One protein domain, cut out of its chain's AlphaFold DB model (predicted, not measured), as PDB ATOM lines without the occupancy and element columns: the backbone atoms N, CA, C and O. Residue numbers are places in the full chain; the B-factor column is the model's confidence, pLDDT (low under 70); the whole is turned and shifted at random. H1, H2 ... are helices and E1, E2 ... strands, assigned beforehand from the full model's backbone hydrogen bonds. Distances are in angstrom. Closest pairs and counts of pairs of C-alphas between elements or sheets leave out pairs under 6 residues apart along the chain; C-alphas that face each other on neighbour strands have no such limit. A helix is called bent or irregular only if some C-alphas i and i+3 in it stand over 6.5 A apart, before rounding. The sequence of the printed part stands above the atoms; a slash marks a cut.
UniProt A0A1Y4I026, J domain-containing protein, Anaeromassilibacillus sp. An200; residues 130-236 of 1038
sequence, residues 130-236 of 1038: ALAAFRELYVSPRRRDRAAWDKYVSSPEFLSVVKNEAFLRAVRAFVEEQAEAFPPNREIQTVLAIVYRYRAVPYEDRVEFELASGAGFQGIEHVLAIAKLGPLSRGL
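AT A GLANCE: This is residues 130 to 236 of the 1038 residues of the protein "J domain-containing protein" of Anaeromassilibacillus sp. An200 (UniProt A0A1Y4I026). A two-stranded hairpin, E1 and E2, lies at one end of a ring of five helices, H1, H3, H6, H7 and H5, which stand roughly side by side. H6 and H7 are the ring's helices nearest the hairpin; the short H2 and H4 lie at opposite ends of the pair H1 and H3. The printed part has 107 residues, with seven named helices and two named strands in the order H1 H2 H3 H4 H5 H6 E1 E2 H7; the sheet, in the order E1 - E2, is antiparallel and the class is mostly helix. The whole is compact, with a radius of gyration of the C-alphas of 13.2 A and spans of 36 by 30 by 24 A.

IN THESE COORDINATES: E1 is residues 198 to 202, 13.1 A long, and E2 is residues 207 to 211, 13.2 A. H6 is residues 186 to 195, 14.3 A; H7 is residues 220 to 228, 12.8 A, ending with C-alpha 228 at (66.019, 183.464, 253.624). H5, the longest helix, is residues 165 to 177, 18.2 A. H1 is residues 130 to 139, 14.4 A, beginning with C-alpha 130 at (87.807, 183.774, 248.917). H3 is residues 146 to 153, 10.8 A. H2, residues 141 to 144, is only just irregular, with C-alphas 141 and 144 6.9 A apart; H4 is residues 156 to 159, 5.0 A.

HOW THE PARTS SIT: E1 and E2 form an antiparallel hairpin at 152 degrees, with N 199 and O 210 2.8 A apart and N 208 and O 201 2.9 A apart, within hydrogen-bond range. E1 and H7 are near each other; the closest C-alphas of E2 and H7, Phe 209 and Leu 224, are 7.5 A apart. H7 touches H5, closest C-alphas Arg 169 and His 222 at 5.8 A, at a shallow tilt of 19 degrees, the same way. H5 touches H1, Leu 131 to Val 171 at 6.8 A between C-alphas, at a shallow 18 degrees, the same way. H1 touches H3, Leu 137 to Ala 148 at 7.8 A between C-alphas, at a shallow 19 degrees, opposite ways. H3 touches H6, Arg 146 to Glu 187 at 6.0 A between C-alphas, at a shallow tilt of 34.6 degrees, only just short of steep. H6 and H7 only just touch, with 3 pairs of C-alphas within 8 A, the closest Gln 189 and Ala 227 at 6.5 A. H2 and H6 only just touch, also with 3 pairs; the closest C-alphas are Arg 144 and Glu 187, 6.3 A apart. H4 is close to H1 but not clearly touching, C-alphas Ala 130 and Phe 158 being 5.1 A apart. H1 and H6 are apart. In H1, H3, H5, H6 and H7 every O i to N i+4 pair is within hydrogen-bond range; H2 and H4 are too short for such a pair.

THE WHOLE: The C-alphas of Pro 156 and Glu 204 are the two farthest apart, at 40.5 A. The printed part has no cut, and no link between named elements is long. Mean pLDDT of the printed part is 84.6; residues 204 to 205 and 233 to 235 are under 70.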
ATOM      1  N   ALA A 130      88.999 182.956 248.712       87.38
ATOM      2  CA  ALA A 130      87.807 183.774 248.917       87.38
ATOM      3  C   ALA A 130      86.902 183.269 250.059       87.38
ATOM      4  O   ALA A 130      86.243 184.082 250.706       87.38
ATOM      5  N   LEU A 131      86.869 181.960 250.341       86.50
ATOM      6  CA  LEU A 131      86.100 181.380 251.450       86.50
ATOM      7  C   LEU A 131      86.802 181.616 252.793       86.50
ATOM      8  O   LEU A 131      86.134 181.908 253.784       86.50
ATOM      9  N   ALA A 132      88.137 181.556 252.834       85.62
ATOM     10  CA  ALA A 132      88.907 181.930 254.020       85.62
ATOM     11  C   ALA A 132      88.685 183.411 254.388       85.62
ATOM     12  O   ALA A 132      88.319 183.717 255.524       85.62
ATOM     13  N   ALA A 133      88.792 184.315 253.407       86.38
ATOM     14  CA  ALA A 133      88.514 185.742 253.596       86.38
ATOM     15  C   ALA A 133      87.045 186.024 253.983       86.38
ATOM     16  O   ALA A 133      86.786 186.879 254.833       86.38
ATOM     17  N   PHE A 134      86.083 185.272 253.428       88.44
ATOM     18  CA  PHE A 134      84.674 185.347 253.833       88.44
ATOM     19  C   PHE A 134      84.483 184.965 255.304       88.44
ATOM     20  O   PHE A 134      83.843 185.701 256.054       88.44
ATOM     21  N   ARG A 135      85.052 183.827 255.729       88.00
ATOM     22  CA  ARG A 135      84.962 183.317 257.107       88.00
ATOM     23  C   ARG A 135      85.518 184.323 258.115       88.00
ATOM     24  O   ARG A 135      84.861 184.588 259.121       88.00
ATOM     25  N   GLU A 136      86.677 184.919 257.824       87.69
ATOM     26  CA  GLU A 136      87.259 185.978 258.658       87.69
ATOM     27  C   GLU A 136      86.314 187.186 258.756       87.69
ATOM     28  O   GLU A 136      85.930 187.588 259.858       87.69
ATOM     29  N   LEU A 137      85.881 187.740 257.617       88.69
ATOM     30  CA  LEU A 137      85.050 188.945 257.590       88.69
ATOM     31  C   LEU A 137      83.689 188.731 258.271       88.69
ATOM     32  O   LEU A 137      83.268 189.590 259.051       88.69
ATOM     33  N   TYR A 138      83.045 187.582 258.045       86.19
ATOM     34  CA  TYR A 138      81.719 187.240 258.572       86.19
ATOM     35  C   TYR A 138      81.685 187.101 260.101       86.19
ATOM     36  O   TYR A 138      80.738 187.564 260.735       86.19
ATOM     37  N   VAL A 139      82.717 186.504 260.704       85.81
ATOM     38  CA  VAL A 139      82.823 186.340 262.169       85.81
ATOM     39  C   VAL A 139      83.357 187.614 262.840       85.81
ATOM     40  O   VAL A 139      83.051 187.891 264.003       85.81
ATOM     41  N   SER A 140      84.131 188.430 262.118       84.62
ATOM     42  CA  SER A 140      84.738 189.645 262.667       84.62
ATOM     43  C   SER A 140      83.717 190.726 263.088       84.62
ATOM     44  O   SER A 140      82.619 190.831 262.530       84.62
ATOM     45  N   PRO A 141      84.113 191.666 263.972       79.69
ATOM     46  CA  PRO A 141      83.353 192.897 264.211       79.69
ATOM     47  C   PRO A 141      83.120 193.745 262.946       79.69
ATOM     48  O   PRO A 141      82.173 194.532 262.907       79.69
ATOM     49  N   ARG A 142      83.947 193.576 261.899       82.81
ATOM     50  CA  ARG A 142      83.812 194.270 260.608       82.81
ATOM     51  C   ARG A 142      82.679 193.725 259.737       82.81
ATOM     52  O   ARG A 142      82.391 194.337 258.719       82.81
ATOM     53  N   ARG A 143      81.941 192.684 260.147       81.25
ATOM     54  CA  ARG A 143      80.750 192.211 259.410       81.25
ATOM     55  C   ARG A 143      79.667 193.283 259.193       81.25
ATOM     56  O   ARG A 143      78.835 193.128 258.306       81.25
ATOM     57  N   ARG A 144      79.680 194.374 259.973       83.19
ATOM     58  CA  ARG A 144      78.809 195.563 259.815       83.19
ATOM     59  C   ARG A 144      79.439 196.720 259.020       83.19
ATOM     60  O   ARG A 144      78.780 197.736 258.823       83.19
ATOM     61  N   ASP A 145      80.693 196.600 258.592       87.31
ATOM     62  CA  ASP A 145      81.363 197.579 257.736       87.31
ATOM     63  C   ASP A 145      81.061 197.261 256.268       87.31
ATOM     64  O   ASP A 145      81.485 196.236 255.730       87.31
ATOM     65  N   ARG A 146      80.311 198.146 255.608       84.75
ATOM     66  CA  ARG A 146      79.939 197.964 254.204       84.75
ATOM     67  C   ARG A 146      81.142 198.094 253.262       84.75
ATOM     68  O   ARG A 146      81.226 197.324 252.310       84.75
ATOM     69  N   ALA A 147      82.108 198.966 253.560       85.44
ATOM     70  CA  ALA A 147      83.289 199.152 252.714       85.44
ATOM     71  C   ALA A 147      84.212 197.918 252.727       85.44
ATOM     72  O   ALA A 147      84.874 197.625 251.730       85.44
ATOM     73  N   ALA A 148      84.221 197.160 253.830       87.38
ATOM     74  CA  ALA A 148      84.913 195.875 253.907       87.38
ATOM     75  C   ALA A 148      84.275 194.822 252.980       87.38
ATOM     76  O   ALA A 148      84.998 194.147 252.246       87.38
ATOM     77  N   TRP A 149      82.939 194.725 252.952       90.00
ATOM     78  CA  TRP A 149      82.225 193.835 252.027       90.00
ATOM     79  C   TRP A 149      82.372 194.261 250.563       90.00
ATOM     80  O   TRP A 149      82.657 193.414 249.721       90.00
ATOM     81  N   ASP A 150      82.257 195.556 250.256       87.56
ATOM     82  CA  ASP A 150      82.450 196.087 248.897       87.56
ATOM     83  C   ASP A 150      83.871 195.817 248.369       87.56
ATOM     84  O   ASP A 150      84.061 195.462 247.203       87.56
ATOM     85  N   LYS A 151      84.893 195.927 249.234       87.75
ATOM     86  CA  LYS A 151      86.272 195.543 248.896       87.75
ATOM     87  C   LYS A 151      86.419 194.029 248.696       87.75
ATOM     88  O   LYS A 151      87.198 193.621 247.843       87.75
ATOM     89  N   TYR A 152      85.690 193.211 249.454       90.62
ATOM     90  CA  TYR A 152      85.696 191.756 249.294       90.62
ATOM     91  C   TYR A 152      85.064 191.320 247.959       90.62
ATOM     92  O   TYR A 152      85.694 190.564 247.224       90.62
ATOM     93  N   VAL A 153      83.888 191.838 247.581       89.56
ATOM     94  CA  VAL A 153      83.248 191.449 246.303       89.56
ATOM     95  C   VAL A 153      83.901 192.059 245.060       89.56
ATOM     96  O   VAL A 153      83.687 191.559 243.961       89.56
ATOM     97  N   SER A 154      84.732 193.096 245.219       86.62
ATOM     98  CA  SER A 154      85.607 193.628 244.158       86.62
ATOM     99  C   SER A 154      87.036 193.056 244.195       86.62
ATOM    100  O   SER A 154      87.940 193.637 243.594       86.62
ATOM    101  N   SER A 155      87.263 191.939 244.901       89.38
ATOM    102  CA  SER A 155      88.560 191.245 244.932       89.38
ATOM    103  C   SER A 155      88.694 190.220 243.792       89.38
ATOM    104  O   SER A 155      87.732 189.492 243.528       89.38
ATOM    105  N   PRO A 156      89.867 190.103 243.134       85.94
ATOM    106  CA  PRO A 156      90.123 189.065 242.128       85.94
ATOM    107  C   PRO A 156      89.830 187.649 242.636       85.94
ATOM    108  O   PRO A 156      89.268 186.823 241.918       85.94
ATOM    109  N   GLU A 157      90.152 187.380 243.902       87.69
ATOM    110  CA  GLU A 157      89.937 186.092 244.553       87.69
ATOM    111  C   GLU A 157      88.448 185.726 244.586       87.69
ATOM    112  O   GLU A 157      88.098 184.598 244.244       87.69
ATOM    113  N   PHE A 158      87.562 186.665 244.940       90.12
ATOM    114  CA  PHE A 158      86.113 186.440 244.909       90.12
ATOM    115  C   PHE A 158      85.574 186.342 243.477       90.12
ATOM    116  O   PHE A 158      84.808 185.427 243.172       90.12
ATOM    117  N   LEU A 159      85.991 187.244 242.583       89.19
ATOM    118  CA  LEU A 159      85.512 187.279 241.197       89.19
ATOM    119  C   LEU A 159      85.869 186.001 240.419       89.19
ATOM    120  O   LEU A 159      85.093 185.580 239.564       89.19
ATOM    121  N   SER A 160      86.970 185.328 240.773       86.81
ATOM    122  CA  SER A 160      87.350 184.019 240.217       86.81
ATOM    123  C   SER A 160      86.411 182.856 240.585       86.81
ATOM    124  O   SER A 160      86.401 181.839 239.892       86.81
ATOM    125  N   VAL A 161      85.603 182.986 241.648       89.00
ATOM    126  CA  VAL A 161      84.708 181.921 242.156       89.00
ATOM    127  C   VAL A 161      83.238 182.337 242.272       89.00
ATOM    128  O   VAL A 161      82.414 181.539 242.711       89.00
ATOM    129  N   VAL A 162      82.876 183.555 241.860       88.25
ATOM    130  CA  VAL A 162      81.546 184.150 242.095       88.25
ATOM    131  C   VAL A 162      80.370 183.305 241.568       88.25
ATOM    132  O   VAL A 162      79.339 183.229 242.224       88.25
ATOM    133  N   LYS A 163      80.526 182.599 240.438       86.62
ATOM    134  CA  LYS A 163      79.511 181.673 239.881       86.62
ATOM    135  C   LYS A 163      79.769 180.186 240.211       86.62
ATOM    136  O   LYS A 163      79.114 179.312 239.653       86.62
ATOM    137  N   ASN A 164      80.739 179.859 241.070       87.62
ATOM    138  CA  ASN A 164      81.148 178.473 241.329       87.62
ATOM    139  C   ASN A 164      80.234 177.792 242.367       87.62
ATOM    140  O   ASN A 164      80.247 178.142 243.547       87.62
ATOM    141  N   GLU A 165      79.481 176.773 241.946       87.69
ATOM    142  CA  GLU A 165      78.516 176.064 242.802       87.69
ATOM    143  C   GLU A 165      79.150 175.482 244.082       87.69
ATOM    144  O   GLU A 165      78.582 175.615 245.164       87.69
ATOM    145  N   ALA A 166      80.347 174.886 243.998       86.19
ATOM    146  CA  ALA A 166      81.018 174.290 245.157       86.19
ATOM    147  C   ALA A 166      81.451 175.348 246.189       86.19
ATOM    148  O   ALA A 166      81.324 175.119 247.395       86.19
ATOM    149  N   PHE A 167      81.897 176.521 245.729       89.75
ATOM    150  CA  PHE A 167      82.159 177.676 246.590       89.75
ATOM    151  C   PHE A 167      80.870 178.181 247.254       89.75
ATOM    152  O   PHE A 167      80.821 178.290 248.481       89.75
ATOM    153  N   LEU A 168      79.802 178.417 246.484       90.25
ATOM    154  CA  LEU A 168      78.522 178.920 247.008       90.25
ATOM    155  C   LEU A 168      77.884 177.954 248.019       90.25
ATOM    156  O   LEU A 168      77.362 178.384 249.051       90.25
ATOM    157  N   ARG A 169      77.996 176.643 247.778       88.88
ATOM    158  CA  ARG A 169      77.575 175.584 248.705       88.88
ATOM    159  C   ARG A 169      78.362 175.618 250.017       88.88
ATOM    160  O   ARG A 169      77.767 175.493 251.086       88.88
ATOM    161  N   ALA A 170      79.679 175.829 249.952       86.88
ATOM    162  CA  ALA A 170      80.539 175.934 251.132       86.88
ATOM    163  C   ALA A 170      80.301 177.232 251.931       86.88
ATOM    164  O   ALA A 170      80.310 177.199 253.164       86.88
ATOM    165  N   VAL A 171      80.025 178.353 251.252       88.69
ATOM    166  CA  VAL A 171      79.583 179.608 251.889       88.69
ATOM    167  C   VAL A 171      78.248 179.396 252.608       88.69
ATOM    168  O   VAL A 171      78.128 179.757 253.777       88.69
ATOM    169  N   ARG A 172      77.265 178.759 251.953       89.06
ATOM    170  CA  ARG A 172      75.960 178.453 252.557       89.06
ATOM    171  C   ARG A 172      76.100 177.594 253.812       89.06
ATOM    172  O   ARG A 172      75.570 177.984 254.847       89.06
ATOM    173  N   ALA A 173      76.827 176.478 253.736       87.19
ATOM    174  CA  ALA A 173      76.993 175.567 254.870       87.19
ATOM    175  C   ALA A 173      77.608 176.269 256.095       87.19
ATOM    176  O   ALA A 173      77.148 176.069 257.215       87.19
ATOM    177  N   PHE A 174      78.591 177.151 255.881       87.62
ATOM    178  CA  PHE A 174      79.188 177.956 256.951       87.62
ATOM    179  C   PHE A 174      78.220 179.008 257.524       87.62
ATOM    180  O   PHE A 174      78.195 179.230 258.732       87.62
ATOM    181  N   VAL A 175      77.395 179.648 256.690       87.56
ATOM    182  CA  VAL A 175      76.366 180.592 257.167       87.56
ATOM    183  C   VAL A 175      75.261 179.878 257.952       87.56
ATOM    184  O   VAL A 175      74.793 180.420 258.949       87.56
ATOM    185  N   GLU A 176      74.872 178.666 257.548       87.12
ATOM    186  CA  GLU A 176      73.918 177.820 258.280       87.12
ATOM    187  C   GLU A 176      74.497 177.343 259.625       87.12
ATOM    188  O   GLU A 176      73.824 177.461 260.646       87.12
ATOM    189  N   GLU A 177      75.762 176.904 259.662       87.25
ATOM    190  CA  GLU A 177      76.485 176.536 260.894       87.25
ATOM    191  C   GLU A 177      76.583 177.708 261.888       87.25
ATOM    192  O   GLU A 177      76.365 177.543 263.087       87.25
ATOM    193  N   GLN A 178      76.902 178.910 261.398       84.94
ATOM    194  CA  GLN A 178      77.106 180.093 262.240       84.94
ATOM    195  C   GLN A 178      75.817 180.886 262.524       84.94
ATOM    196  O   GLN A 178      75.883 181.903 263.219       84.94
ATOM    197  N   ALA A 179      74.650 180.456 262.027       80.31
ATOM    198  CA  ALA A 179      73.408 181.233 262.077       80.31
ATOM    199  C   ALA A 179      72.949 181.598 263.504       80.31
ATOM    200  O   ALA A 179      72.438 182.700 263.711       80.31
ATOM    201  N   GLU A 180      73.159 180.718 264.490       77.38
ATOM    202  CA  GLU A 180      72.765 180.963 265.889       77.38
ATOM    203  C   GLU A 180      73.615 182.049 266.572       77.38
ATOM    204  O   GLU A 180      73.096 182.864 267.336       77.38
ATOM    205  N   ALA A 181      74.923 182.088 266.291       80.31
ATOM    206  CA  ALA A 181      75.862 183.033 266.905       80.31
ATOM    207  C   ALA A 181      76.005 184.338 266.098       80.31
ATOM    208  O   ALA A 181      76.143 185.434 266.654       80.31
ATOM    209  N   PHE A 182      75.961 184.227 264.772       81.69
ATOM    210  CA  PHE A 182      76.211 185.296 263.815       81.69
ATOM    211  C   PHE A 182      75.163 185.264 262.688       81.69
ATOM    212  O   PHE A 182      75.510 184.985 261.541       81.69
ATOM    213  N   PRO A 183      73.886 185.596 262.964       83.19
ATOM    214  CA  PRO A 183      72.868 185.662 261.918       83.19
ATOM    215  C   PRO A 183      73.241 186.706 260.843       83.19
ATOM    216  O   PRO A 183      73.859 187.731 261.194       83.19
ATOM    217  N   PRO A 184      72.866 186.484 259.564       85.19
ATOM    218  CA  PRO A 184      73.123 187.420 258.473       85.19
ATOM    219  C   PRO A 184      72.540 188.805 258.758       85.19
ATOM    220  O   PRO A 184      71.357 188.957 259.066       85.19
ATOM    221  N   ASN A 185      73.368 189.841 258.646       86.06
ATOM    222  CA  ASN A 185      72.950 191.231 258.806       86.06
ATOM    223  C   ASN A 185      72.469 191.847 257.484       86.06
ATOM    224  O   ASN A 185      72.574 191.254 256.413       86.06
ATOM    225  N   ARG A 186      71.946 193.075 257.555       85.00
ATOM    226  CA  ARG A 186      71.471 193.808 256.374       85.00
ATOM    227  C   ARG A 186      72.583 194.030 255.350       85.00
ATOM    228  O   ARG A 186      72.325 193.964 254.159       85.00
ATOM    229  N   GLU A 187      73.806 194.279 255.807       86.56
ATOM    230  CA  GLU A 187      74.912 194.689 254.941       86.56
ATOM    231  C   GLU A 187      75.329 193.555 253.991       86.56
ATOM    232  O   GLU A 187      75.438 193.797 252.791       86.56
ATOM    233  N   ILE A 188      75.449 192.313 254.484       87.44
ATOM    234  CA  ILE A 188      75.692 191.152 253.615       87.44
ATOM    235  C   ILE A 188      74.482 190.845 252.720       87.44
ATOM    236  O   ILE A 188      74.666 190.541 251.548       87.44
ATOM    237  N   GLN A 189      73.247 190.992 253.216       86.94
ATOM    238  CA  GLN A 189      72.035 190.771 252.409       86.94
ATOM    239  C   GLN A 189      71.904 191.771 251.247       86.94
ATOM    240  O   GLN A 189      71.537 191.386 250.140       86.94
ATOM    241  N   THR A 190      72.256 193.043 251.462       87.31
ATOM    242  CA  THR A 190      72.337 194.042 250.387       87.31
ATOM    243  C   THR A 190      73.434 193.683 249.380       87.31
ATOM    244  O   THR A 190      73.190 193.744 248.180       87.31
ATOM    245  N   VAL A 191      74.620 193.268 249.839       88.81
ATOM    246  CA  VAL A 191      75.746 192.916 248.954       88.81
ATOM    247  C   VAL A 191      75.456 191.664 248.119       88.81
ATOM    248  O   VAL A 191      75.742 191.657 246.925       88.81
ATOM    249  N   LEU A 192      74.822 190.636 248.691       89.19
ATOM    250  CA  LEU A 192      74.382 189.459 247.938       89.19
ATOM    251  C   LEU A 192      73.301 189.817 246.903       89.19
ATOM    252  O   LEU A 192      73.387 189.358 245.767       89.19
ATOM    253  N   ALA A 193      72.337 190.679 247.246       88.62
ATOM    254  CA  ALA A 193      71.320 191.156 246.302       88.62
ATOM    255  C   ALA A 193      71.910 192.008 245.156       88.62
ATOM    256  O   ALA A 193      71.424 191.941 244.026       88.62
ATOM    257  N   ILE A 194      72.978 192.769 245.422       89.12
ATOM    258  CA  ILE A 194      73.751 193.503 244.407       89.12
ATOM    259  C   ILE A 194      74.456 192.528 243.462       89.12
ATOM    260  O   ILE A 194      74.191 192.563 242.264       89.12
ATOM    261  N   VAL A 195      75.310 191.641 243.989       90.94
ATOM    262  CA  VAL A 195      76.131 190.735 243.166       90.94
ATOM    263  C   VAL A 195      75.256 189.769 242.369       90.94
ATOM    264  O   VAL A 195      75.416 189.656 241.161       90.94
ATOM    265  N   TYR A 196      74.301 189.100 243.017       90.62
ATOM    266  CA  TYR A 196      73.492 188.041 242.400       90.62
ATOM    267  C   TYR A 196      72.150 188.534 241.837       90.62
ATOM    268  O   TYR A 196      71.296 187.719 241.494       90.62
ATOM    269  N   ARG A 197      71.969 189.861 241.734       90.75
ATOM    270  CA  ARG A 197      70.859 190.538 241.035       90.75
ATOM    271  C   ARG A 197      69.466 189.956 241.350       90.75
ATOM    272  O   ARG A 197      68.663 189.723 240.447       90.75
ATOM    273  N   TYR A 198      69.179 189.740 242.639       88.38
ATOM    274  CA  TYR A 198      67.883 189.243 243.127       88.38
ATOM    275  C   TYR A 198      67.114 190.278 243.954       88.38
ATOM    276  O   TYR A 198      67.696 191.116 244.651       88.38
ATOM    277  N   ARG A 199      65.783 190.172 243.938       85.00
ATOM    278  CA  ARG A 199      64.848 190.990 244.719       85.00
ATOM    279  C   ARG A 199      63.911 190.094 245.524       85.00
ATOM    280  O   ARG A 199      63.279 189.201 244.976       85.00
ATOM    281  N   ALA A 200      63.786 190.357 246.823       82.56
ATOM    282  CA  ALA A 200      62.785 189.695 247.656       82.56
ATOM    283  C   ALA A 200      61.401 190.345 247.467       82.56
ATOM    284  O   ALA A 200      61.262 191.561 247.641       82.56
ATOM    285  N   VAL A 201      60.386 189.534 247.172       81.00
ATOM    286  CA  VAL A 201      58.976 189.936 247.086       81.00
ATOM    287  C   VAL A 201      58.206 189.297 248.248       81.00
ATOM    288  O   VAL A 201      58.044 188.074 248.279       81.00
ATOM    289  N   PRO A 202      57.764 190.089 249.242       76.31
ATOM    290  CA  PRO A 202      56.948 189.589 250.337       76.31
ATOM    291  C   PRO A 202      55.467 189.542 249.934       76.31
ATOM    292  O   PRO A 202      54.846 190.580 249.716       76.31
ATOM    293  N   TYR A 203      54.907 188.336 249.894       74.38
ATOM    294  CA  TYR A 203      53.467 188.083 249.939       74.38
ATOM    295  C   TYR A 203      53.028 187.866 251.398       74.38
ATOM    296  O   TYR A 203      53.870 187.740 252.288       74.38
ATOM    297  N   GLU A 204      51.720 187.810 251.654       68.88
ATOM    298  CA  GLU A 204      51.177 187.701 253.021       68.88
ATOM    299  C   GLU A 204      51.636 186.421 253.747       68.88
ATOM    300  O   GLU A 204      52.039 186.491 254.906       68.88
ATOM    301  N   ASP A 205      51.681 185.283 253.040       68.94
ATOM    302  CA  ASP A 205      52.078 183.977 253.597       68.94
ATOM    303  C   ASP A 205      53.531 183.553 253.291       68.94
ATOM    304  O   ASP A 205      54.028 182.584 253.872       68.94
ATOM    305  N   ARG A 206      54.224 184.196 252.335       75.81
ATOM    306  CA  ARG A 206      55.537 183.721 251.847       75.81
ATOM    307  C   ARG A 206      56.410 184.804 251.216       75.81
ATOM    308  O   ARG A 206      55.922 185.810 250.718       75.81
ATOM    309  N   VAL A 207      57.719 184.554 251.183       77.25
ATOM    310  CA  VAL A 207      58.703 185.396 250.485       77.25
ATOM    311  C   VAL A 207      59.190 184.670 249.240       77.25
ATOM    312  O   VAL A 207      59.775 183.586 249.340       77.25
ATOM    313  N   GLU A 208      58.976 185.282 248.083       82.06
ATOM    314  CA  GLU A 208      59.539 184.840 246.808       82.06
ATOM    315  C   GLU A 208      60.751 185.699 246.430       82.06
ATOM    316  O   GLU A 208      60.995 186.758 247.017       82.06
ATOM    317  N   PHE A 209      61.549 185.214 245.482       84.69
ATOM    318  CA  PHE A 209      62.758 185.887 245.019       84.69
ATOM    319  C   PHE A 209      62.717 186.009 243.500       84.69
ATOM    320  O   PHE A 209      62.885 185.019 242.789       84.69
ATOM    321  N   GLU A 210      62.497 187.227 243.017       85.31
ATOM    322  CA  GLU A 210      62.622 187.571 241.605       85.31
ATOM    323  C   GLU A 210      64.110 187.690 241.255       85.31
ATOM    324  O   GLU A 210      64.882 188.324 241.981       85.31
ATOM    325  N   LEU A 211      64.513 187.094 240.136       86.12
ATOM    326  CA  LEU A 211      65.840 187.274 239.549       86.12
ATOM    327  C   LEU A 211      65.746 188.290 238.409       86.12
ATOM    328  O   LEU A 211      64.816 188.232 237.606       86.12
ATOM    329  N   ALA A 212      66.718 189.196 238.309       83.00
ATOM    330  CA  ALA A 212      66.824 190.072 237.147       83.00
ATOM    331  C   ALA A 212      67.132 189.268 235.868       83.00
ATOM    332  O   ALA A 212      67.688 188.165 235.922       83.00
ATOM    333  N   SER A 213      66.816 189.835 234.700       76.12
ATOM    334  CA  SER A 213      67.077 189.177 233.413       76.12
ATOM    335  C   SER A 213      68.554 188.781 233.279       76.12
ATOM    336  O   SER A 213      69.451 189.556 233.625       76.12
ATOM    337  N   GLY A 214      68.813 187.544 232.846       76.88
ATOM    338  CA  GLY A 214      70.160 186.973 232.729       76.88
ATOM    339  C   GLY A 214      70.877 186.630 234.048       76.88
ATOM    340  O   GLY A 214      72.026 186.204 233.998       76.88
ATOM    341  N   ALA A 215      70.254 186.792 235.225       81.12
ATOM    342  CA  ALA A 215      70.906 186.512 236.515       81.12
ATOM    343  C   ALA A 215      70.898 185.026 236.942       81.12
ATOM    344  O   ALA A 215      71.560 184.674 237.915       81.12
ATOM    345  N   GLY A 216      70.147 184.152 236.264       82.25
ATOM    346  CA  GLY A 216      70.022 182.737 236.630       82.25
ATOM    347  C   GLY A 216      71.219 181.880 236.200       82.25
ATOM    348  O   GLY A 216      71.589 181.873 235.029       82.25
ATOM    349  N   PHE A 217      71.787 181.113 237.135       85.19
ATOM    350  CA  PHE A 217      72.839 180.118 236.893       85.19
ATOM    351  C   PHE A 217      72.776 178.997 237.949       85.19
ATOM    352  O   PHE A 217      72.192 179.179 239.017       85.19
ATOM    353  N   GLN A 218      73.382 177.840 237.664       81.50
ATOM    354  CA  GLN A 218      73.443 176.698 238.587       81.50
ATOM    355  C   GLN A 218      74.253 177.048 239.851       81.50
ATOM    356  O   GLN A 218      75.417 177.433 239.750       81.50
ATOM    357  N   GLY A 219      73.648 176.918 241.035       84.19
ATOM    358  CA  GLY A 219      74.243 177.299 242.320       84.19
ATOM    359  C   GLY A 219      73.642 178.558 242.953       84.19
ATOM    360  O   GLY A 219      73.881 178.809 244.139       84.19
ATOM    361  N   ILE A 220      72.829 179.339 242.229       88.50
ATOM    362  CA  ILE A 220      72.169 180.537 242.784       88.50
ATOM    363  C   ILE A 220      71.190 180.194 243.920       88.50
ATOM    364  O   ILE A 220      71.004 180.972 244.855       88.50
ATOM    365  N   GLU A 221      70.628 178.987 243.919       87.56
ATOM    366  CA  GLU A 221      69.793 178.441 244.989       87.56
ATOM    367  C   GLU A 221      70.520 178.347 246.344       87.56
ATOM    368  O   GLU A 221      69.876 178.441 247.394       87.56
ATOM    369  N   HIS A 222      71.856 178.249 246.358       89.56
ATOM    370  CA  HIS A 222      72.639 178.363 247.589       89.56
ATOM    371  C   HIS A 222      72.649 179.805 248.131       89.56
ATOM    372  O   HIS A 222      72.531 179.996 249.343       89.56
ATOM    373  N   VAL A 223      72.689 180.816 247.255       89.25
ATOM    374  CA  VAL A 223      72.572 182.240 247.625       89.25
ATOM    375  C   VAL A 223      71.159 182.561 248.117       89.25
ATOM    376  O   VAL A 223      70.996 183.176 249.169       89.25
ATOM    377  N   LEU A 224      70.122 182.096 247.415       87.94
ATOM    378  CA  LEU A 224      68.726 182.327 247.808       87.94
ATOM    379  C   LEU A 224      68.353 181.618 249.123       87.94
ATOM    380  O   LEU A 224      67.463 182.077 249.841       87.94
ATOM    381  N   ALA A 225      69.042 180.531 249.488       86.12
ATOM    382  CA  ALA A 225      68.927 179.937 250.818       86.12
ATOM    383  C   ALA A 225      69.529 180.844 251.910       86.12
ATOM    384  O   ALA A 225      68.866 181.095 252.915       86.12
ATOM    385  N   ILE A 226      70.721 181.416 251.686       87.69
ATOM    386  CA  ILE A 226      71.319 182.427 252.583       87.69
ATOM    387  C   ILE A 226      70.409 183.662 252.706       87.69
ATOM    388  O   ILE A 226      70.265 184.230 253.791       87.69
ATOM    389  N   ALA A 227      69.748 184.065 251.617       86.31
ATOM    390  CA  ALA A 227      68.838 185.208 251.608       86.31
ATOM    391  C   ALA A 227      67.639 185.036 252.562       86.31
ATOM    392  O   ALA A 227      67.221 185.992 253.214       86.31
ATOM    393  N   LYS A 228      67.131 183.805 252.713       85.12
ATOM    394  CA  LYS A 228      66.019 183.464 253.624       85.12
ATOM    395  C   LYS A 228      66.391 183.508 255.112       85.12
ATOM    396  O   LYS A 228      65.493 183.561 255.947       85.12
ATOM    397  N   LEU A 229      67.683 183.497 255.451       83.69
ATOM    398  CA  LEU A 229      68.179 183.504 256.835       83.69
ATOM    399  C   LEU A 229      68.400 184.920 257.406       83.69
ATOM    400  O   LEU A 229      68.776 185.054 258.569       83.69
ATOM    401  N   GLY A 230      68.208 185.978 256.609       80.06
ATOM    402  CA  GLY A 230      68.502 187.360 257.002       80.06
ATOM    403  C   GLY A 230      67.360 188.357 256.778       80.06
ATOM    404  O   GLY A 230      66.302 188.013 256.252       80.06
ATOM    405  N   PRO A 231      67.560 189.629 257.169       80.00
ATOM    406  CA  PRO A 231      66.590 190.691 256.931       80.00
ATOM    407  C   PRO A 231      66.527 191.046 255.439       80.00
ATOM    408  O   PRO A 231      67.528 191.444 254.846       80.00
ATOM    409  N   LEU A 232      65.331 190.950 254.850       74.38
ATOM    410  CA  LEU A 232      65.100 191.199 253.424       74.38
ATOM    411  C   LEU A 232      65.526 192.616 252.995       74.38
ATOM    412  O   LEU A 232      65.168 193.619 253.626       74.38
ATOM    413  N   SER A 233      66.241 192.705 251.875       66.94
ATOM    414  CA  SER A 233      66.704 193.954 251.269       66.94
ATOM    415  C   SER A 233      65.536 194.741 250.649       66.94
ATOM    416  O   SER A 233      65.053 194.444 249.560       66.94
ATOM    417  N   ARG A 234      65.071 195.790 251.345       61.81
ATOM    418  CA  ARG A 234      63.965 196.673 250.906       61.81
ATOM    419  C   ARG A 234      64.369 197.663 249.799       61.81
ATOM    420  O   ARG A 234      64.271 198.877 249.987       61.81
ATOM    421  N   GLY A 235      64.788 197.127 248.655       65.75
ATOM    422  CA  GLY A 235      65.218 197.878 247.474       65.75
ATOM    423  C   GLY A 235      66.620 198.478 247.611       65.75
ATOM    424  O   GLY A 235      67.004 198.976 248.672       65.75
ATOM    425  N   LEU A 236      67.374 198.430 246.515       78.00
ATOM    426  CA  LEU A 236      68.640 199.143 246.360       78.00
ATOM    427  C   LEU A 236      68.364 200.631 246.056       78.00
ATOM    428  O   LEU A 236      67.243 200.971 245.660       78.00
TER     429      LEU A 236